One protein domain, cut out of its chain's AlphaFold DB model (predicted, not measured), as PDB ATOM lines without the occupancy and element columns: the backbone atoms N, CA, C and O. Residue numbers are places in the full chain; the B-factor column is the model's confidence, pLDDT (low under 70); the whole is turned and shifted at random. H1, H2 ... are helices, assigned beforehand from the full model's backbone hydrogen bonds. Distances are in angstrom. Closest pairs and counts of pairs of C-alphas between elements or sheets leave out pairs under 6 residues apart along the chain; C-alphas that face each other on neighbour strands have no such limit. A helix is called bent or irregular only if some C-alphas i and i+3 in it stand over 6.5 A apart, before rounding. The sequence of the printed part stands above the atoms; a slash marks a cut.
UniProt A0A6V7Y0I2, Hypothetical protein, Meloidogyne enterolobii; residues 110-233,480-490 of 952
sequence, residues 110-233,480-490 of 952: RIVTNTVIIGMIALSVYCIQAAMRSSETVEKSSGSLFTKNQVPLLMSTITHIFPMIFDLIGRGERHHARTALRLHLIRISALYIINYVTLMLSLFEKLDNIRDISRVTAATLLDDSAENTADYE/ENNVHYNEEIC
ATOM      1  N   ARG A 110     -18.705  -5.306  17.780       81.25
ATOM      2  CA  ARG A 110     -19.942  -5.159  18.570       81.25
ATOM      3  C   ARG A 110     -20.526  -3.753  18.528       81.25
ATOM      4  O   ARG A 110     -21.745  -3.620  18.552       81.25
ATOM      5  N   ILE A 111     -19.693  -2.715  18.467       81.31
ATOM      6  CA  ILE A 111     -20.166  -1.339  18.273       81.31
ATOM      7  C   ILE A 111     -20.827  -1.234  16.895       81.31
ATOM      8  O   ILE A 111     -21.977  -0.816  16.813       81.31
ATOM      9  N   VAL A 112     -20.167  -1.717  15.836       84.75
ATOM     10  CA  VAL A 112     -20.714  -1.712  14.470       84.75
ATOM     11  C   VAL A 112     -22.030  -2.494  14.377       84.75
ATOM     12  O   VAL A 112     -23.008  -1.952  13.868       84.75
ATOM     13  N   THR A 113     -22.123  -3.721  14.909       86.00
ATOM     14  CA  THR A 113     -23.371  -4.506  14.836       86.00
ATOM     15  C   THR A 113     -24.518  -3.867  15.611       86.00
ATOM     16  O   THR A 113     -25.643  -3.860  15.117       86.00
ATOM     17  N   ASN A 114     -24.262  -3.290  16.790       83.94
ATOM     18  CA  ASN A 114     -25.309  -2.620  17.564       83.94
ATOM     19  C   ASN A 114     -25.741  -1.299  16.909       83.94
ATOM     20  O   ASN A 114     -26.936  -1.019  16.875       83.94
ATOM     21  N   THR A 115     -24.821  -0.547  16.295       85.81
ATOM     22  CA  THR A 115     -25.163   0.619  15.463       85.81
ATOM     23  C   THR A 115     -26.012   0.220  14.253       85.81
ATOM     24  O   THR A 115     -27.008   0.883  13.982       85.81
ATOM     25  N   VAL A 116     -25.708  -0.893  13.572       89.62
ATOM     26  CA  VAL A 116     -26.546  -1.415  12.473       89.62
ATOM     27  C   VAL A 116     -27.929  -1.849  12.974       89.62
ATOM     28  O   VAL A 116     -28.925  -1.529  12.334       89.62
ATOM     29  N   ILE A 117     -28.033  -2.510  14.133       88.50
ATOM     30  CA  ILE A 117     -29.330  -2.891  14.726       88.50
ATOM     31  C   ILE A 117     -30.164  -1.648  15.083       88.50
ATOM     32  O   ILE A 117     -31.360  -1.617  14.796       88.50
ATOM     33  N   ILE A 118     -29.551  -0.607  15.656       88.19
ATOM     34  CA  ILE A 118     -30.225   0.670  15.948       88.19
ATOM     35  C   ILE A 118     -30.640   1.372  14.647       88.19
ATOM     36  O   ILE A 118     -31.776   1.828  14.544       88.19
ATOM     37  N   GLY A 119     -29.767   1.397  13.636       91.06
ATOM     38  CA  GLY A 119     -30.063   1.938  12.308       91.06
ATOM     39  C   GLY A 119     -31.220   1.214  11.618       91.06
ATOM     40  O   GLY A 119     -32.086   1.864  11.045       91.06
ATOM     41  N   MET A 120     -31.310  -0.113  11.747       92.75
ATOM     42  CA  MET A 120     -32.463  -0.884  11.275       92.75
ATOM     43  C   MET A 120     -33.747  -0.525  12.030       92.75
ATOM     44  O   MET A 120     -34.779  -0.349  11.395       92.75
ATOM     45  N   ILE A 121     -33.713  -0.377  13.357       89.12
ATOM     46  CA  ILE A 121     -34.900   0.019  14.139       89.12
ATOM     47  C   ILE A 121     -35.347   1.451  13.783       89.12
ATOM     48  O   ILE A 121     -36.541   1.717  13.688       89.12
ATOM     49  N   ALA A 122     -34.411   2.367  13.519       91.50
ATOM     50  CA  ALA A 122     -34.734   3.692  12.989       91.50
ATOM     51  C   ALA A 122     -35.332   3.609  11.571       91.50
ATOM     52  O   ALA A 122     -36.309   4.297  11.272       91.50
ATOM     53  N   LEU A 123     -34.798   2.727  10.719       92.75
ATOM     54  CA  LEU A 123     -35.297   2.492   9.365       92.75
ATOM     55  C   LEU A 123     -36.707   1.886   9.358       92.75
ATOM     56  O   LEU A 123     -37.518   2.313   8.544       92.75
ATOM     57  N   SER A 124     -37.057   0.957  10.260       92.81
ATOM     58  CA  SER A 124     -38.438   0.449  10.324       92.81
ATOM     59  C   SER A 124     -39.427   1.533  10.737       92.81
ATOM     60  O   SER A 124     -40.478   1.652  10.111       92.81
ATOM     61  N   VAL A 125     -39.080   2.364  11.727       90.50
ATOM     62  CA  VAL A 125     -39.895   3.522  12.127       90.50
ATOM     63  C   VAL A 125     -40.082   4.488  10.954       90.50
ATOM     64  O   VAL A 125     -41.218   4.841  10.636       90.50
ATOM     65  N   TYR A 126     -38.996   4.850  10.264       91.06
ATOM     66  CA  TYR A 126     -39.039   5.728   9.093       91.06
ATOM     67  C   TYR A 126     -39.885   5.141   7.956       91.06
ATOM     68  O   TYR A 126     -40.754   5.827   7.425       91.06
ATOM     69  N   CYS A 127     -39.690   3.868   7.599       89.31
ATOM     70  CA  CYS A 127     -40.451   3.227   6.530       89.31
ATOM     71  C   CYS A 127     -41.948   3.124   6.868       89.31
ATOM     72  O   CYS A 127     -42.768   3.351   5.981       89.31
ATOM     73  N   ILE A 128     -42.322   2.845   8.125       87.75
ATOM     74  CA  ILE A 128     -43.732   2.842   8.561       87.75
ATOM     75  C   ILE A 128     -44.336   4.249   8.431       87.75
ATOM     76  O   ILE A 128     -45.403   4.395   7.838       87.75
ATOM     77  N   GLN A 129     -43.642   5.292   8.902       84.81
ATOM     78  CA  GLN A 129     -44.096   6.685   8.775       84.81
ATOM     79  C   GLN A 129     -44.198   7.141   7.309       84.81
ATOM     80  O   GLN A 129     -45.168   7.794   6.924       84.81
ATOM     81  N   ALA A 130     -43.231   6.770   6.466       85.06
ATOM     82  CA  ALA A 130     -43.241   7.077   5.038       85.06
ATOM     83  C   ALA A 130     -44.372   6.343   4.297       85.06
ATOM     84  O   ALA A 130     -45.044   6.946   3.463       85.06
ATOM     85  N   ALA A 131     -44.640   5.076   4.627       81.88
ATOM     86  CA  ALA A 131     -45.757   4.323   4.058       81.88
ATOM     87  C   ALA A 131     -47.124   4.856   4.511       81.88
ATOM     88  O   ALA A 131     -48.051   4.874   3.707       81.88
ATOM     89  N   MET A 132     -47.246   5.333   5.753       77.62
ATOM     90  CA  MET A 132     -48.457   5.997   6.247       77.62
ATOM     91  C   MET A 132     -48.739   7.300   5.486       77.62
ATOM     92  O   MET A 132     -49.813   7.440   4.908       77.62
ATOM     93  N   ARG A 133     -47.743   8.188   5.354       75.88
ATOM     94  CA  ARG A 133     -47.850   9.411   4.528       75.88
ATOM     95  C   ARG A 133     -48.134   9.102   3.052       75.88
ATOM     96  O   ARG A 133     -48.909   9.789   2.398       75.88
ATOM     97  N   SER A 134     -47.544   8.027   2.525       71.62
ATOM     98  CA  SER A 134     -47.820   7.529   1.172       71.62
ATOM     99  C   SER A 134     -49.219   6.916   1.028       71.62
ATOM    100  O   SER A 134     -49.734   6.867  -0.083       71.62
ATOM    101  N   SER A 135     -49.845   6.440   2.108       67.56
ATOM    102  CA  SER A 135     -51.229   5.956   2.090       67.56
ATOM    103  C   SER A 135     -52.221   7.119   2.024       67.56
ATOM    104  O   SER A 135     -53.205   7.021   1.298       67.56
ATOM    105  N   GLU A 136     -51.950   8.225   2.721       64.56
ATOM    106  CA  GLU A 136     -52.777   9.442   2.698       64.56
ATOM    107  C   GLU A 136     -52.851  10.080   1.300       64.56
ATOM    108  O   GLU A 136     -53.917  10.524   0.875       64.56
ATOM    109  N   THR A 137     -51.744  10.091   0.549       57.34
ATOM    110  CA  THR A 137     -51.725  10.628  -0.826       57.34
ATOM    111  C   THR A 137     -52.354   9.677  -1.847       57.34
ATOM    112  O   THR A 137     -53.000  10.128  -2.793       57.34
ATOM    113  N   VAL A 138     -52.212   8.364  -1.650       56.38
ATOM    114  CA  VAL A 138     -52.777   7.326  -2.529       56.38
ATOM    115  C   VAL A 138     -54.286   7.167  -2.352       56.38
ATOM    116  O   VAL A 138     -54.970   6.829  -3.310       56.38
ATOM    117  N   GLU A 139     -54.849   7.457  -1.181       55.00
ATOM    118  CA  GLU A 139     -56.301   7.371  -0.954       55.00
ATOM    119  C   GLU A 139     -57.103   8.352  -1.837       55.00
ATOM    120  O   GLU A 139     -58.261   8.092  -2.153       55.00
ATOM    121  N   LYS A 140     -56.455   9.418  -2.338       50.25
ATOM    122  CA  LYS A 140     -57.010  10.375  -3.315       50.25
ATOM    123  C   LYS A 140     -56.731  10.030  -4.789       50.25
ATOM    124  O   LYS A 140     -57.138  10.786  -5.667       50.25
ATOM    125  N   SER A 141     -56.044   8.925  -5.093       45.34
ATOM    126  CA  SER A 141     -55.669   8.540  -6.463       45.34
ATOM    127  C   SER A 141     -55.956   7.058  -6.714       45.34
ATOM    128  O   SER A 141     -55.422   6.186  -6.031       45.34
ATOM    129  N   SER A 142     -56.827   6.748  -7.681       45.91
ATOM    130  CA  SER A 142     -57.398   5.400  -7.850       45.91
ATOM    131  C   SER A 142     -56.368   4.369  -8.344       45.91
ATOM    132  O   SER A 142     -56.238   4.099  -9.537       45.91
ATOM    133  N   GLY A 143     -55.600   3.818  -7.401       55.62
ATOM    134  CA  GLY A 143     -54.439   2.967  -7.653       55.62
ATOM    135  C   GLY A 143     -54.629   1.470  -7.380       55.62
ATOM    136  O   GLY A 143     -55.674   0.999  -6.923       55.62
ATOM    137  N   SER A 144     -53.553   0.728  -7.657       68.94
ATOM    138  CA  SER A 144     -53.440  -0.733  -7.540       68.94
ATOM    139  C   SER A 144     -53.774  -1.278  -6.142       68.94
ATOM    140  O   SER A 144     -53.564  -0.623  -5.118       68.94
ATOM    141  N   LEU A 145     -54.216  -2.541  -6.094       62.97
ATOM    142  CA  LEU A 145     -54.452  -3.294  -4.855       62.97
ATOM    143  C   LEU A 145     -53.218  -3.337  -3.938       62.97
ATOM    144  O   LEU A 145     -53.376  -3.386  -2.721       62.97
ATOM    145  N   PHE A 146     -52.002  -3.283  -4.492       64.62
ATOM    146  CA  PHE A 146     -50.776  -3.205  -3.692       64.62
ATOM    147  C   PHE A 146     -50.638  -1.853  -2.985       64.62
ATOM    148  O   PHE A 146     -50.362  -1.817  -1.789       64.62
ATOM    149  N   THR A 147     -50.903  -0.748  -3.685       68.56
ATOM    150  CA  THR A 147     -50.829   0.605  -3.118       68.56
ATOM    151  C   THR A 147     -51.889   0.815  -2.030       68.56
ATOM    152  O   THR A 147     -51.596   1.386  -0.983       68.56
ATOM    153  N   LYS A 148     -53.090   0.243  -2.204       69.12
ATOM    154  CA  LYS A 148     -54.168   0.245  -1.190       69.12
ATOM    155  C   LYS A 148     -53.878  -0.599   0.064       69.12
ATOM    156  O   LYS A 148     -54.609  -0.485   1.043       69.12
ATOM    157  N   ASN A 149     -52.838  -1.439   0.049       80.56
ATOM    158  CA  ASN A 149     -52.432  -2.305   1.165       80.56
ATOM    159  C   ASN A 149     -50.968  -2.072   1.601       80.56
ATOM    160  O   ASN A 149     -50.390  -2.893   2.313       80.56
ATOM    161  N   GLN A 150     -50.353  -0.961   1.184       81.44
ATOM    162  CA  GLN A 150     -48.920  -0.691   1.340       81.44
ATOM    163  C   GLN A 150     -48.445  -0.704   2.804       81.44
ATOM    164  O   GLN A 150     -47.397  -1.277   3.101       81.44
ATOM    165  N   VAL A 151     -49.222  -0.125   3.727       81.62
ATOM    166  CA  VAL A 151     -48.911  -0.081   5.170       81.62
ATOM    167  C   VAL A 151     -48.919  -1.478   5.818       81.62
ATOM    168  O   VAL A 151     -47.879  -1.871   6.356       81.62
ATOM    169  N   PRO A 152     -50.011  -2.272   5.764       83.94
ATOM    170  CA  PRO A 152     -50.039  -3.606   6.368       83.94
ATOM    171  C   PRO A 152     -49.055  -4.581   5.706       83.94
ATOM    172  O   PRO A 152     -48.432  -5.389   6.400       83.94
ATOM    173  N   LEU A 153     -48.857  -4.468   4.385       86.44
ATOM    174  CA  LEU A 153     -47.861  -5.238   3.637       86.44
ATOM    175  C   LEU A 153     -46.439  -4.954   4.139       86.44
ATOM    176  O   LEU A 153     -45.705  -5.886   4.477       86.44
ATOM    177  N   LEU A 154     -46.053  -3.676   4.233       88.00
ATOM    178  CA  LEU A 154     -44.742  -3.269   4.737       88.00
ATOM    179  C   LEU A 154     -44.539  -3.704   6.194       88.00
ATOM    180  O   LEU A 154     -43.489  -4.249   6.528       88.00
ATOM    181  N   MET A 155     -45.538  -3.492   7.056       86.38
ATOM    182  CA  MET A 155     -45.448  -3.817   8.481       86.38
ATOM    183  C   MET A 155     -45.169  -5.309   8.710       86.38
ATOM    184  O   MET A 155     -44.251  -5.647   9.463       86.38
ATOM    185  N   SER A 156     -45.884  -6.216   8.033       88.00
ATOM    186  CA  SER A 156     -45.576  -7.650   8.141       88.00
ATOM    187  C   SER A 156     -44.237  -8.014   7.489       88.00
ATOM    188  O   SER A 156     -43.475  -8.807   8.046       88.00
ATOM    189  N   THR A 157     -43.898  -7.391   6.355       89.44
ATOM    190  CA  THR A 157     -42.616  -7.607   5.663       89.44
ATOM    191  C   THR A 157     -41.429  -7.273   6.569       89.44
ATOM    192  O   THR A 157     -40.518  -8.087   6.709       89.44
ATOM    193  N   ILE A 158     -41.462  -6.134   7.268       91.62
ATOM    194  CA  ILE A 158     -40.463  -5.767   8.285       91.62
ATOM    195  C   ILE A 158     -40.475  -6.774   9.443       91.62
ATOM    196  O   ILE A 158     -39.415  -7.246   9.860       91.62
ATOM    197  N   THR A 159     -41.665  -7.122   9.946       87.56
ATOM    198  CA  THR A 159     -41.857  -8.046  11.081       87.56
ATOM    199  C   THR A 159     -41.267  -9.435  10.807       87.56
ATOM    200  O   THR A 159     -40.754 -10.053  11.733       87.56
ATOM    201  N   HIS A 160     -41.241  -9.887   9.549       86.38
ATOM    202  CA  HIS A 160     -40.583 -11.130   9.140       86.38
ATOM    203  C   HIS A 160     -39.093 -10.949   8.813       86.38
ATOM    204  O   HIS A 160     -38.250 -11.655   9.366       86.38
ATOM    205  N   ILE A 161     -38.738 -10.019   7.921       89.50
ATOM    206  CA  ILE A 161     -37.377  -9.919   7.367       89.50
ATOM    207  C   ILE A 161     -36.344  -9.523   8.435       89.50
ATOM    208  O   ILE A 161     -35.234 -10.062   8.461       89.50
ATOM    209  N   PHE A 162     -36.686  -8.602   9.339       90.81
ATOM    210  CA  PHE A 162     -35.705  -8.029  10.264       90.81
ATOM    211  C   PHE A 162     -35.207  -9.032  11.325       90.81
ATOM    212  O   PHE A 162     -33.994  -9.082  11.521       90.81
ATOM    213  N   PRO A 163     -36.044  -9.886  11.955       88.81
ATOM    214  CA  PRO A 163     -35.587 -11.021  12.771       88.81
ATOM    215  C   PRO A 163     -34.514 -11.911  12.126       88.81
ATOM    216  O   PRO A 163     -33.555 -12.315  12.793       88.81
ATOM    217  N   MET A 164     -34.624 -12.168  10.821       85.00
ATOM    218  CA  MET A 164     -33.679 -13.016  10.087       85.00
ATOM    219  C   MET A 164     -32.362 -12.288   9.782       85.00
ATOM    220  O   MET A 164     -31.287 -12.859   9.977       85.00
ATOM    221  N   ILE A 165     -32.413 -11.003   9.410       88.88
ATOM    222  CA  ILE A 165     -31.208 -10.160   9.289       88.88
ATOM    223  C   ILE A 165     -30.524 -10.006  10.656       88.88
ATOM    224  O   ILE A 165     -29.302 -10.121  10.769       88.88
ATOM    225  N   PHE A 166     -31.300  -9.818  11.724       89.31
ATOM    226  CA  PHE A 166     -30.797  -9.795  13.092       89.31
ATOM    227  C   PHE A 166     -30.073 -11.102  13.441       89.31
ATOM    228  O   PHE A 166     -28.984 -11.044  14.016       89.31
ATOM    229  N   ASP A 167     -30.605 -12.279  13.090       85.19
ATOM    230  CA  ASP A 167     -29.894 -13.552  13.279       85.19
ATOM    231  C   ASP A 167     -28.515 -13.555  12.618       85.19
ATOM    232  O   ASP A 167     -27.517 -13.834  13.287       85.19
ATOM    233  N   LEU A 168     -28.458 -13.174  11.339       83.88
ATOM    234  CA  LEU A 168     -27.226 -13.095  10.559       83.88
ATOM    235  C   LEU A 168     -26.196 -12.165  11.224       83.88
ATOM    236  O   LEU A 168     -25.052 -12.567  11.437       83.88
ATOM    237  N   ILE A 169     -26.621 -10.972  11.656       85.75
ATOM    238  CA  ILE A 169     -25.790 -10.027  12.421       85.75
ATOM    239  C   ILE A 169     -25.316 -10.654  13.745       85.75
ATOM    240  O   ILE A 169     -24.146 -10.541  14.107       85.75
ATOM    241  N   GLY A 170     -26.200 -11.362  14.457       80.69
ATOM    242  CA  GLY A 170     -25.907 -12.011  15.743       80.69
ATOM    243  C   GLY A 170     -24.792 -13.058  15.674       80.69
ATOM    244  O   GLY A 170     -24.011 -13.178  16.619       80.69
ATOM    245  N   ARG A 171     -24.660 -13.763  14.542       76.81
ATOM    246  CA  ARG A 171     -23.550 -14.700  14.289       76.81
ATOM    247  C   ARG A 171     -22.197 -13.971  14.223       76.81
ATOM    248  O   ARG A 171     -21.190 -14.504  14.686       76.81
ATOM    249  N   GLY A 172     -22.174 -12.730  13.728       76.25
ATOM    250  CA  GLY A 172     -20.975 -11.888  13.655       76.25
ATOM    251  C   GLY A 172     -20.438 -11.410  15.014       76.25
ATOM    252  O   GLY A 172     -19.229 -11.248  15.173       76.25
ATOM    253  N   GLU A 173     -21.299 -11.239  16.023       76.12
ATOM    254  CA  GLU A 173     -20.932 -10.629  17.321       76.12
ATOM    255  C   GLU A 173     -20.080 -11.518  18.244       76.12
ATOM    256  O   GLU A 173     -19.538 -11.044  19.256       76.12
ATOM    257  N   ARG A 174     -20.001 -12.820  17.927       72.75
ATOM    258  CA  ARG A 174     -19.305 -13.859  18.709       72.75
ATOM    259  C   ARG A 174     -19.674 -13.811  20.202       72.75
ATOM    260  O   ARG A 174     -18.814 -13.809  21.086       72.75
ATOM    261  N   HIS A 175     -20.973 -13.709  20.488       68.44
ATOM    262  CA  HIS A 175     -21.528 -13.838  21.836       68.44
ATOM    263  C   HIS A 175     -21.648 -15.322  22.239       68.44
ATOM    264  O   HIS A 175     -21.924 -16.173  21.398       68.44
ATOM    265  N   HIS A 176     -21.469 -15.639  23.528       67.31
ATOM    266  CA  HIS A 176     -21.713 -16.992  24.053       67.31
ATOM    267  C   HIS A 176     -23.166 -17.413  23.781       67.31
ATOM    268  O   HIS A 176     -24.058 -16.592  23.991       67.31
ATOM    269  N   ALA A 177     -23.421 -18.661  23.372       67.62
ATOM    270  CA  ALA A 177     -24.707 -19.108  22.811       67.62
ATOM    271  C   ALA A 177     -25.941 -18.664  23.627       67.62
ATOM    272  O   ALA A 177     -26.813 -17.965  23.108       67.62
ATOM    273  N   ARG A 178     -25.965 -18.947  24.937       64.94
ATOM    274  CA  ARG A 178     -27.055 -18.531  25.847       64.94
ATOM    275  C   ARG A 178     -27.264 -17.009  25.918       64.94
ATOM    276  O   ARG A 178     -28.375 -16.544  26.161       64.94
ATOM    277  N   THR A 179     -26.198 -16.228  25.756       68.06
ATOM    278  CA  THR A 179     -26.228 -14.756  25.773       68.06
ATOM    279  C   THR A 179     -26.638 -14.209  24.409       68.06
ATOM    280  O   THR A 179     -27.459 -13.298  24.357       68.06
ATOM    281  N   ALA A 180     -26.144 -14.809  23.322       76.38
ATOM    282  CA  ALA A 180     -26.550 -14.503  21.955       76.38
ATOM    283  C   ALA A 180     -28.063 -14.700  21.781       76.38
ATOM    284  O   ALA A 180     -28.745 -13.763  21.383       76.38
ATOM    285  N   LEU A 181     -28.609 -15.853  22.192       75.19
ATOM    286  CA  LEU A 181     -30.050 -16.140  22.156       75.19
ATOM    287  C   LEU A 181     -30.879 -15.120  22.960       75.19
ATOM    288  O   LEU A 181     -31.932 -14.677  22.509       75.19
ATOM    289  N   ARG A 182     -30.402 -14.702  24.139       77.50
ATOM    290  CA  ARG A 182     -31.097 -13.694  24.961       77.50
ATOM    291  C   ARG A 182     -31.084 -12.311  24.314       77.50
ATOM    292  O   ARG A 182     -32.132 -11.676  24.262       77.50
ATOM    293  N   LEU A 183     -29.940 -11.856  23.800       78.88
ATOM    294  CA  LEU A 183     -29.839 -10.589  23.063       78.88
ATOM    295  C   LEU A 183     -30.694 -10.617  21.787       78.88
ATOM    296  O   LEU A 183     -31.370  -9.638  21.479       78.88
ATOM    297  N   HIS A 184     -30.729 -11.764  21.101       81.88
ATOM    298  CA  HIS A 184     -31.538 -12.023  19.910       81.88
ATOM    299  C   HIS A 184     -33.037 -11.852  20.174       81.88
ATOM    300  O   HIS A 184     -33.700 -11.068  19.496       81.88
ATOM    301  N   LEU A 185     -33.545 -12.471  21.243       81.06
ATOM    302  CA  LEU A 185     -34.940 -12.311  21.657       81.06
ATOM    303  C   LEU A 185     -35.251 -10.888  22.146       81.06
ATOM    304  O   LEU A 185     -36.339 -10.380  21.875       81.06
ATOM    305  N   ILE A 186     -34.312 -10.214  22.823       81.31
ATOM    306  CA  ILE A 186     -34.489  -8.827  23.292       81.31
ATOM    307  C   ILE A 186     -34.638  -7.853  22.116       81.31
ATOM    308  O   ILE A 186     -35.581  -7.065  22.116       81.31
ATOM    309  N   ARG A 187     -33.764  -7.908  21.099       86.12
ATOM    310  CA  ARG A 187     -33.828  -6.979  19.949       86.12
ATOM    311  C   ARG A 187     -35.047  -7.215  19.048       86.12
ATOM    312  O   ARG A 187     -35.619  -6.242  18.571       86.12
ATOM    313  N   ILE A 188     -35.504  -8.463  18.882       86.44
ATOM    314  CA  ILE A 188     -36.774  -8.743  18.184       86.44
ATOM    315  C   ILE A 188     -37.959  -8.225  19.002       86.44
ATOM    316  O   ILE A 188     -38.833  -7.564  18.450       86.44
ATOM    317  N   SER A 189     -37.970  -8.458  20.321       82.50
ATOM    318  CA  SER A 189     -39.028  -7.925  21.192       82.50
ATOM    319  C   SER A 189     -39.095  -6.400  21.086       82.50
ATOM    320  O   SER A 189     -40.174  -5.848  20.906       82.50
ATOM    321  N   ALA A 190     -37.943  -5.721  21.137       81.81
ATOM    322  CA  ALA A 190     -37.849  -4.273  20.982       81.81
ATOM    323  C   ALA A 190     -38.379  -3.797  19.620       81.81
ATOM    324  O   ALA A 190     -39.192  -2.879  19.591       81.81
ATOM    325  N   LEU A 191     -37.987  -4.448  18.517       87.31
ATOM    326  CA  LEU A 191     -38.498  -4.149  17.177       87.31
ATOM    327  C   LEU A 191     -40.027  -4.272  17.108       87.31
ATOM    328  O   LEU A 191     -40.686  -3.355  16.629       87.31
ATOM    329  N   TYR A 192     -40.596  -5.375  17.603       85.56
ATOM    330  CA  TYR A 192     -42.044  -5.599  17.574       85.56
ATOM    331  C   TYR A 192     -42.795  -4.541  18.398       85.56
ATOM    332  O   TYR A 192     -43.759  -3.963  17.903       85.56
ATOM    333  N   ILE A 193     -42.318  -4.222  19.609       79.81
ATOM    334  CA  ILE A 193     -42.905  -3.172  20.462       79.81
ATOM    335  C   ILE A 193     -42.835  -1.804  19.774       79.81
ATOM    336  O   ILE A 193     -43.833  -1.086  19.747       79.81
ATOM    337  N   ILE A 194     -41.671  -1.434  19.229       82.50
ATOM    338  CA  ILE A 194     -41.451  -0.124  18.604       82.50
ATOM    339  C   ILE A 194     -42.310   0.012  17.346       82.50
ATOM    340  O   ILE A 194     -43.084   0.957  17.258       82.50
ATOM    341  N   ASN A 195     -42.259  -0.957  16.428       85.19
ATOM    342  CA  ASN A 195     -43.052  -0.924  15.199       85.19
ATOM    343  C   ASN A 195     -44.562  -0.884  15.493       85.19
ATOM    344  O   ASN A 195     -45.284  -0.126  14.853       85.19
ATOM    345  N   TYR A 196     -45.038  -1.647  16.486       80.88
ATOM    346  CA  TYR A 196     -46.438  -1.625  16.921       80.88
ATOM    347  C   TYR A 196     -46.852  -0.260  17.499       80.88
ATOM    348  O   TYR A 196     -47.916   0.254  17.159       80.88
ATOM    349  N   VAL A 197     -46.007   0.362  18.331       80.00
ATOM    350  CA  VAL A 197     -46.269   1.704  18.879       80.00
ATOM    351  C   VAL A 197     -46.229   2.773  17.782       80.00
ATOM    352  O   VAL A 197     -47.120   3.615  17.747       80.00
ATOM    353  N   THR A 198     -45.264   2.727  16.860       84.19
ATOM    354  CA  THR A 198     -45.183   3.650  15.715       84.19
ATOM    355  C   THR A 198     -46.396   3.524  14.800       84.19
ATOM    356  O   THR A 198     -46.975   4.544  14.433       84.19
ATOM    357  N   LEU A 199     -46.815   2.296  14.474       79.31
ATOM    358  CA  LEU A 199     -48.023   2.040  13.694       79.31
ATOM    359  C   LEU A 199     -49.256   2.636  14.383       79.31
ATOM    360  O   LEU A 199     -49.995   3.384  13.756       79.31
ATOM    361  N   MET A 200     -49.461   2.346  15.672       77.88
ATOM    362  CA  MET A 200     -50.618   2.853  16.417       77.88
ATOM    363  C   MET A 200     -50.623   4.383  16.496       77.88
ATOM    364  O   MET A 200     -51.650   4.995  16.224       77.88
ATOM    365  N   LEU A 201     -49.486   5.013  16.810       77.00
ATOM    366  CA  LEU A 201     -49.383   6.475  16.850       77.00
ATOM    367  C   LEU A 201     -49.681   7.107  15.485       77.00
ATOM    368  O   LEU A 201     -50.473   8.039  15.426       77.00
ATOM    369  N   SER A 202     -49.113   6.573  14.400       76.50
ATOM    370  CA  SER A 202     -49.314   7.127  13.055       76.50
ATOM    371  C   SER A 202     -50.728   6.870  12.513       76.50
ATOM    372  O   SER A 202     -51.287   7.732  11.842       76.50
ATOM    373  N   LEU A 203     -51.357   5.738  12.862       75.25
ATOM    374  CA  LEU A 203     -52.780   5.504  12.593       75.25
ATOM    375  C   LEU A 203     -53.658   6.542  13.306       75.25
ATOM    376  O   LEU A 203     -54.564   7.079  12.679       75.25
ATOM    377  N   PHE A 204     -53.387   6.867  14.577       75.50
ATOM    378  CA  PHE A 204     -54.137   7.917  15.278       75.50
ATOM    379  C   PHE A 204     -53.842   9.326  14.752       75.50
ATOM    380  O   PHE A 204     -54.762  10.134  14.718       75.50
ATOM    381  N   GLU A 205     -52.618   9.607  14.304       77.50
ATOM    382  CA  GLU A 205     -52.240  10.873  13.659       77.50
ATOM    383  C   GLU A 205     -53.050  11.093  12.370       77.50
ATOM    384  O   GLU A 205     -53.750  12.097  12.259       77.50
ATOM    385  N   LYS A 206     -53.090  10.101  11.464       74.88
ATOM    386  CA  LYS A 206     -53.958  10.122  10.268       74.88
ATOM    387  C   LYS A 206     -55.438  10.319  10.630       74.88
ATOM    388  O   LYS A 206     -56.159  11.050   9.956       74.88
ATOM    389  N   LEU A 207     -55.895   9.665  11.695       72.19
ATOM    390  CA  LEU A 207     -57.296   9.642  12.117       72.19
ATOM    391  C   LEU A 207     -57.759  10.957  12.770       72.19
ATOM    392  O   LEU A 207     -58.874  11.406  12.511       72.19
ATOM    393  N   ASP A 208     -56.908  11.597  13.577       72.44
ATOM    394  CA  ASP A 208     -57.158  12.949  14.083       72.44
ATOM    395  C   ASP A 208     -57.084  13.979  12.936       72.44
ATOM    396  O   ASP A 208     -57.969  14.828  12.847       72.44
ATOM    397  N   ASN A 209     -56.120  13.849  12.007       74.00
ATOM    398  CA  ASN A 209     -55.994  14.719  10.827       74.00
ATOM    399  C   ASN A 209     -57.259  14.712   9.951       74.00
ATOM    400  O   ASN A 209     -57.752  15.778   9.591       74.00
ATOM    401  N   ILE A 210     -57.811  13.534   9.622       67.44
ATOM    402  CA  ILE A 210     -59.048  13.415   8.825       67.44
ATOM    403  C   ILE A 210     -60.208  14.145   9.515       67.44
ATOM    404  O   ILE A 210     -60.870  14.976   8.897       67.44
ATOM    405  N   ARG A 211     -60.416  13.881  10.810       69.12
ATOM    406  CA  ARG A 211     -61.497  14.492  11.596       69.12
ATOM    407  C   ARG A 211     -61.355  16.014  11.691       69.12
ATOM    408  O   ARG A 211     -62.353  16.728  11.637       69.12
ATOM    409  N   ASP A 212     -60.138  16.516  11.864       69.62
ATOM    410  CA  ASP A 212     -59.918  17.950  12.039       69.62
ATOM    411  C   ASP A 212     -59.949  18.709  10.693       69.62
ATOM    412  O   ASP A 212     -60.390  19.855  10.675       69.62
ATOM    413  N   ILE A 213     -59.658  18.054   9.557       67.94
ATOM    414  CA  ILE A 213     -60.008  18.563   8.213       67.94
ATOM    415  C   ILE A 213     -61.531  18.685   8.064       67.94
ATOM    416  O   ILE A 213     -62.021  19.768   7.752       67.94
ATOM    417  N   SER A 214     -62.280  17.611   8.340       62.91
ATOM    418  CA  SER A 214     -63.749  17.596   8.256       62.91
ATOM    419  C   SER A 214     -64.408  18.704   9.085       62.91
ATOM    420  O   SER A 214     -65.359  19.339   8.635       62.91
ATOM    421  N   ARG A 215     -63.859  19.006  10.268       65.19
ATOM    422  CA  ARG A 215     -64.304  20.126  11.114       65.19
ATOM    423  C   ARG A 215     -64.011  21.500  10.534       65.19
ATOM    424  O   ARG A 215     -64.843  22.384  10.687       65.19
ATOM    425  N   VAL A 216     -62.848  21.700   9.911       70.06
ATOM    426  CA  VAL A 216     -62.530  22.977   9.256       70.06
ATOM    427  C   VAL A 216     -63.468  23.198   8.072       70.06
ATOM    428  O   VAL A 216     -64.013  24.287   7.954       70.06
ATOM    429  N   THR A 217     -63.737  22.166   7.264       61.81
ATOM    430  CA  THR A 217     -64.717  22.245   6.169       61.81
ATOM    431  C   THR A 217     -66.128  22.551   6.680       61.81
ATOM    432  O   THR A 217     -66.763  23.470   6.170       61.81
ATOM    433  N   ALA A 218     -66.594  21.853   7.722       61.34
ATOM    434  CA  ALA A 218     -67.877  22.137   8.367       61.34
ATOM    435  C   ALA A 218     -67.958  23.579   8.903       61.34
ATOM    436  O   ALA A 218     -68.941  24.270   8.662       61.34
ATOM    437  N   ALA A 219     -66.906  24.059   9.577       65.31
ATOM    438  CA  ALA A 219     -66.851  25.424  10.092       65.31
ATOM    439  C   ALA A 219     -66.890  26.472   8.969       65.31
ATOM    440  O   ALA A 219     -67.629  27.438   9.095       65.31
ATOM    441  N   THR A 220     -66.167  26.274   7.859       65.62
ATOM    442  CA  THR A 220     -66.201  27.221   6.729       65.62
ATOM    443  C   THR A 220     -67.558  27.282   6.031       65.62
ATOM    444  O   THR A 220     -67.943  28.356   5.593       65.62
ATOM    445  N   LEU A 221     -68.302  26.170   5.961       57.84
ATOM    446  CA  LEU A 221     -69.652  26.159   5.376       57.84
ATOM    447  C   LEU A 221     -70.675  26.898   6.258       57.84
ATOM    448  O   LEU A 221     -71.584  27.534   5.738       57.84
ATOM    449  N   LEU A 222     -70.503  26.838   7.583       59.97
ATOM    450  CA  LEU A 222     -71.326  27.574   8.551       59.97
ATOM    451  C   LEU A 222     -70.966  29.070   8.635       59.97
ATOM    452  O   LEU A 222     -71.821  29.881   8.977       59.97
ATOM    453  N   ASP A 223     -69.718  29.440   8.334       62.53
ATOM    454  CA  ASP A 223     -69.274  30.842   8.256       62.53
ATOM    455  C   ASP A 223     -69.807  31.501   6.964       62.53
ATOM    456  O   ASP A 223     -70.390  32.583   7.022       62.53
ATOM    457  N   ASP A 224     -69.729  30.799   5.819       56.75
ATOM    458  CA  ASP A 224     -70.341  31.228   4.547       56.75
ATOM    459  C   ASP A 224     -71.861  31.455   4.699       56.75
ATOM    460  O   ASP A 224     -72.382  32.470   4.232       56.75
ATOM    461  N   SER A 225     -72.606  30.561   5.365       54.97
ATOM    462  CA  SER A 225     -74.058  30.756   5.547       54.97
ATOM    463  C   SER A 225     -74.403  31.877   6.530       54.97
ATOM    464  O   SER A 225     -75.381  32.601   6.314       54.97
ATOM    465  N   ALA A 226     -73.583  32.086   7.563       55.22
ATOM    466  CA  ALA A 226     -73.729  33.207   8.487       55.22
ATOM    467  C   ALA A 226     -73.456  34.566   7.812       55.22
ATOM    468  O   ALA A 226     -74.193  35.522   8.054       55.22
ATOM    469  N   GLU A 227     -72.451  34.669   6.933       53.41
ATOM    470  CA  GLU A 227     -72.182  35.910   6.190       53.41
ATOM    471  C   GLU A 227     -73.288  36.196   5.153       53.41
ATOM    472  O   GLU A 227     -73.793  37.320   5.086       53.41
ATOM    473  N   ASN A 228     -73.766  35.175   4.427       48.62
ATOM    474  CA  ASN A 228     -74.867  35.328   3.463       48.62
ATOM    475  C   ASN A 228     -76.210  35.712   4.123       48.62
ATOM    476  O   ASN A 228     -76.941  36.548   3.583       48.62
ATOM    477  N   THR A 229     -76.546  35.161   5.297       50.53
ATOM    478  CA  THR A 229     -77.758  35.569   6.039       50.53
ATOM    479  C   THR A 229     -77.628  36.973   6.632       50.53
ATOM    480  O   THR A 229     -78.577  37.758   6.547       50.53
ATOM    481  N   ALA A 230     -76.450  37.343   7.148       52.50
ATOM    482  CA  ALA A 230     -76.193  38.692   7.650       52.50
ATOM    483  C   ALA A 230     -76.340  39.765   6.555       52.50
ATOM    484  O   ALA A 230     -76.958  40.804   6.800       52.50
ATOM    485  N   ASP A 231     -75.839  39.521   5.338       49.25
ATOM    486  CA  ASP A 231     -75.998  40.472   4.230       49.25
ATOM    487  C   ASP A 231     -77.447  40.524   3.699       49.25
ATOM    488  O   ASP A 231     -77.905  41.591   3.277       49.25
ATOM    489  N   TYR A 232     -78.230  39.441   3.817       45.53
ATOM    490  CA  TYR A 232     -79.669  39.458   3.511       45.53
ATOM    491  C   TYR A 232     -80.470  40.324   4.505       45.53
ATOM    492  O   TYR A 232     -81.273  41.166   4.089       45.53
ATOM    493  N   GLU A 233     -80.212  40.215   5.815       46.50
ATOM    494  CA  GLU A 233     -80.810  41.116   6.818       46.50
ATOM    495  C   GLU A 233     -80.335  42.571   6.651       46.50
ATOM    496  O   GLU A 233     -81.107  43.525   6.822       46.50
ATOM    497  N   GLU A 480     -76.760  21.711   7.351       44.53
ATOM    498  CA  GLU A 480     -76.794  20.822   8.524       44.53
ATOM    499  C   GLU A 480     -76.498  19.365   8.113       44.53
ATOM    500  O   GLU A 480     -75.653  18.712   8.732       44.53
ATOM    501  N   ASN A 481     -77.048  18.895   6.986       44.75
ATOM    502  CA  ASN A 481     -76.726  17.598   6.385       44.75
ATOM    503  C   ASN A 481     -75.241  17.471   5.997       44.75
ATOM    504  O   ASN A 481     -74.629  16.445   6.287       44.75
ATOM    505  N   ASN A 482     -74.613  18.480   5.380       42.91
ATOM    506  CA  ASN A 482     -73.184  18.420   5.023       42.91
ATOM    507  C   ASN A 482     -72.252  18.440   6.250       42.91
ATOM    508  O   ASN A 482     -71.177  17.827   6.227       42.91
ATOM    509  N   VAL A 483     -72.656  19.091   7.345       47.28
ATOM    510  CA  VAL A 483     -71.968  18.989   8.642       47.28
ATOM    511  C   VAL A 483     -72.158  17.584   9.235       47.28
ATOM    512  O   VAL A 483     -71.187  16.974   9.685       47.28
ATOM    513  N   HIS A 484     -73.365  17.021   9.151       43.25
ATOM    514  CA  HIS A 484     -73.695  15.678   9.633       43.25
ATOM    515  C   HIS A 484     -72.928  14.571   8.876       43.25
ATOM    516  O   HIS A 484     -72.311  13.707   9.502       43.25
ATOM    517  N   TYR A 485     -72.824  14.667   7.543       44.91
ATOM    518  CA  TYR A 485     -71.986  13.806   6.688       44.91
ATOM    519  C   TYR A 485     -70.493  13.826   7.068       44.91
ATOM    520  O   TYR A 485     -69.761  12.871   6.803       44.91
ATOM    521  N   ASN A 486     -70.014  14.896   7.712       45.84
ATOM    522  CA  ASN A 486     -68.646  14.973   8.230       45.84
ATOM    523  C   ASN A 486     -68.486  14.320   9.620       45.84
ATOM    524  O   ASN A 486     -67.373  13.922   9.975       45.84
ATOM    525  N   GLU A 487     -69.570  14.126  10.381       50.94
ATOM    526  CA  GLU A 487     -69.589  13.301  11.602       50.94
ATOM    527  C   GLU A 487     -69.902  11.809  11.332       50.94
ATOM    528  O   GLU A 487     -69.627  10.959  12.184       50.94
ATOM    529  N   GLU A 488     -70.370  11.460  10.127       52.81
ATOM    530  CA  GLU A 488     -70.568  10.077   9.647       52.81
ATOM    531  C   GLU A 488     -69.271   9.268   9.459       52.81
ATOM    532  O   GLU A 488     -69.318   8.053   9.252       52.81
ATOM    533  N   ILE A 489     -68.087   9.886   9.557       60.78
ATOM    534  CA  ILE A 489     -66.806   9.182   9.398       60.78
ATOM    535  C   ILE A 489     -66.536   8.276  10.616       60.78
ATOM    536  O   ILE A 489     -65.911   8.653  11.612       60.78
ATOM    537  N   CYS A 490     -66.990   7.026  10.501       73.75
ATOM    538  CA  CYS A 490     -66.909   5.972  11.512       73.75
ATOM    539  C   CYS A 490     -65.475   5.464  11.737       73.75
ATOM    540  O   CYS A 490     -65.113   4.345  11.354       73.75
TER     541      CYS A 490
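What this domain is: This is residues 110 to 233 and 480 to 490 of the 952 residues of the protein "Hypothetical protein" of Meloidogyne enterolobii (UniProt A0A6V7Y0I2). A hairpin of two helices, H1 and H2, packs on residues 180 to 206 of one very long helix, H3, as an up-and-down bundle, each helix running against the one before. Farther along H3 the short H4 packs on it, and residues 223 to 233 stick out. The 135 printed residues, all helix in class with H1 to H4 in order and no named strand, form an extended rod of 84 by 28 by 23 A, radius of gyration of the C-alphas 23.0 A.

Where its parts are: H1, residues 110 to 138, begins at C-alpha 110 (-19.942, -5.159, 18.570) and is 41.0 A long. H2, residues 147 to 172, is 36.5 A long and irregular, C-alphas 148 and 151 being 8.3 A apart. H3, residues 177 to 233, is 83.8 A long; H4, residues 480 to 487, ends at C-alpha 487 (-69.589, 13.301, 11.602).

How they stand to each other: H3, the hub, touches H1, closest C-alphas Val 125 and Asn 195, 6.3 A. It touches H2 at Pro 163 and Ile 188, 6.0 A, and H4 at Ala 218 and Val 483, 5.2 A. H1 and H2 touch at a shallow tilt of 4 degrees, opposite ways, closest C-alphas Ala 131 and Val 151, 5.5 A. Every O i to N i+4 pair is within hydrogen-bond range in H1, H3 and H4, and 17 of 22 in H2.

The domain as a whole: Residues 234 to 479 are cut out, with 20.8 A between C-alphas 233 and 480. Mean pLDDT of the printed part is 73.2; 52 residues are under 70, among them 217 to 233.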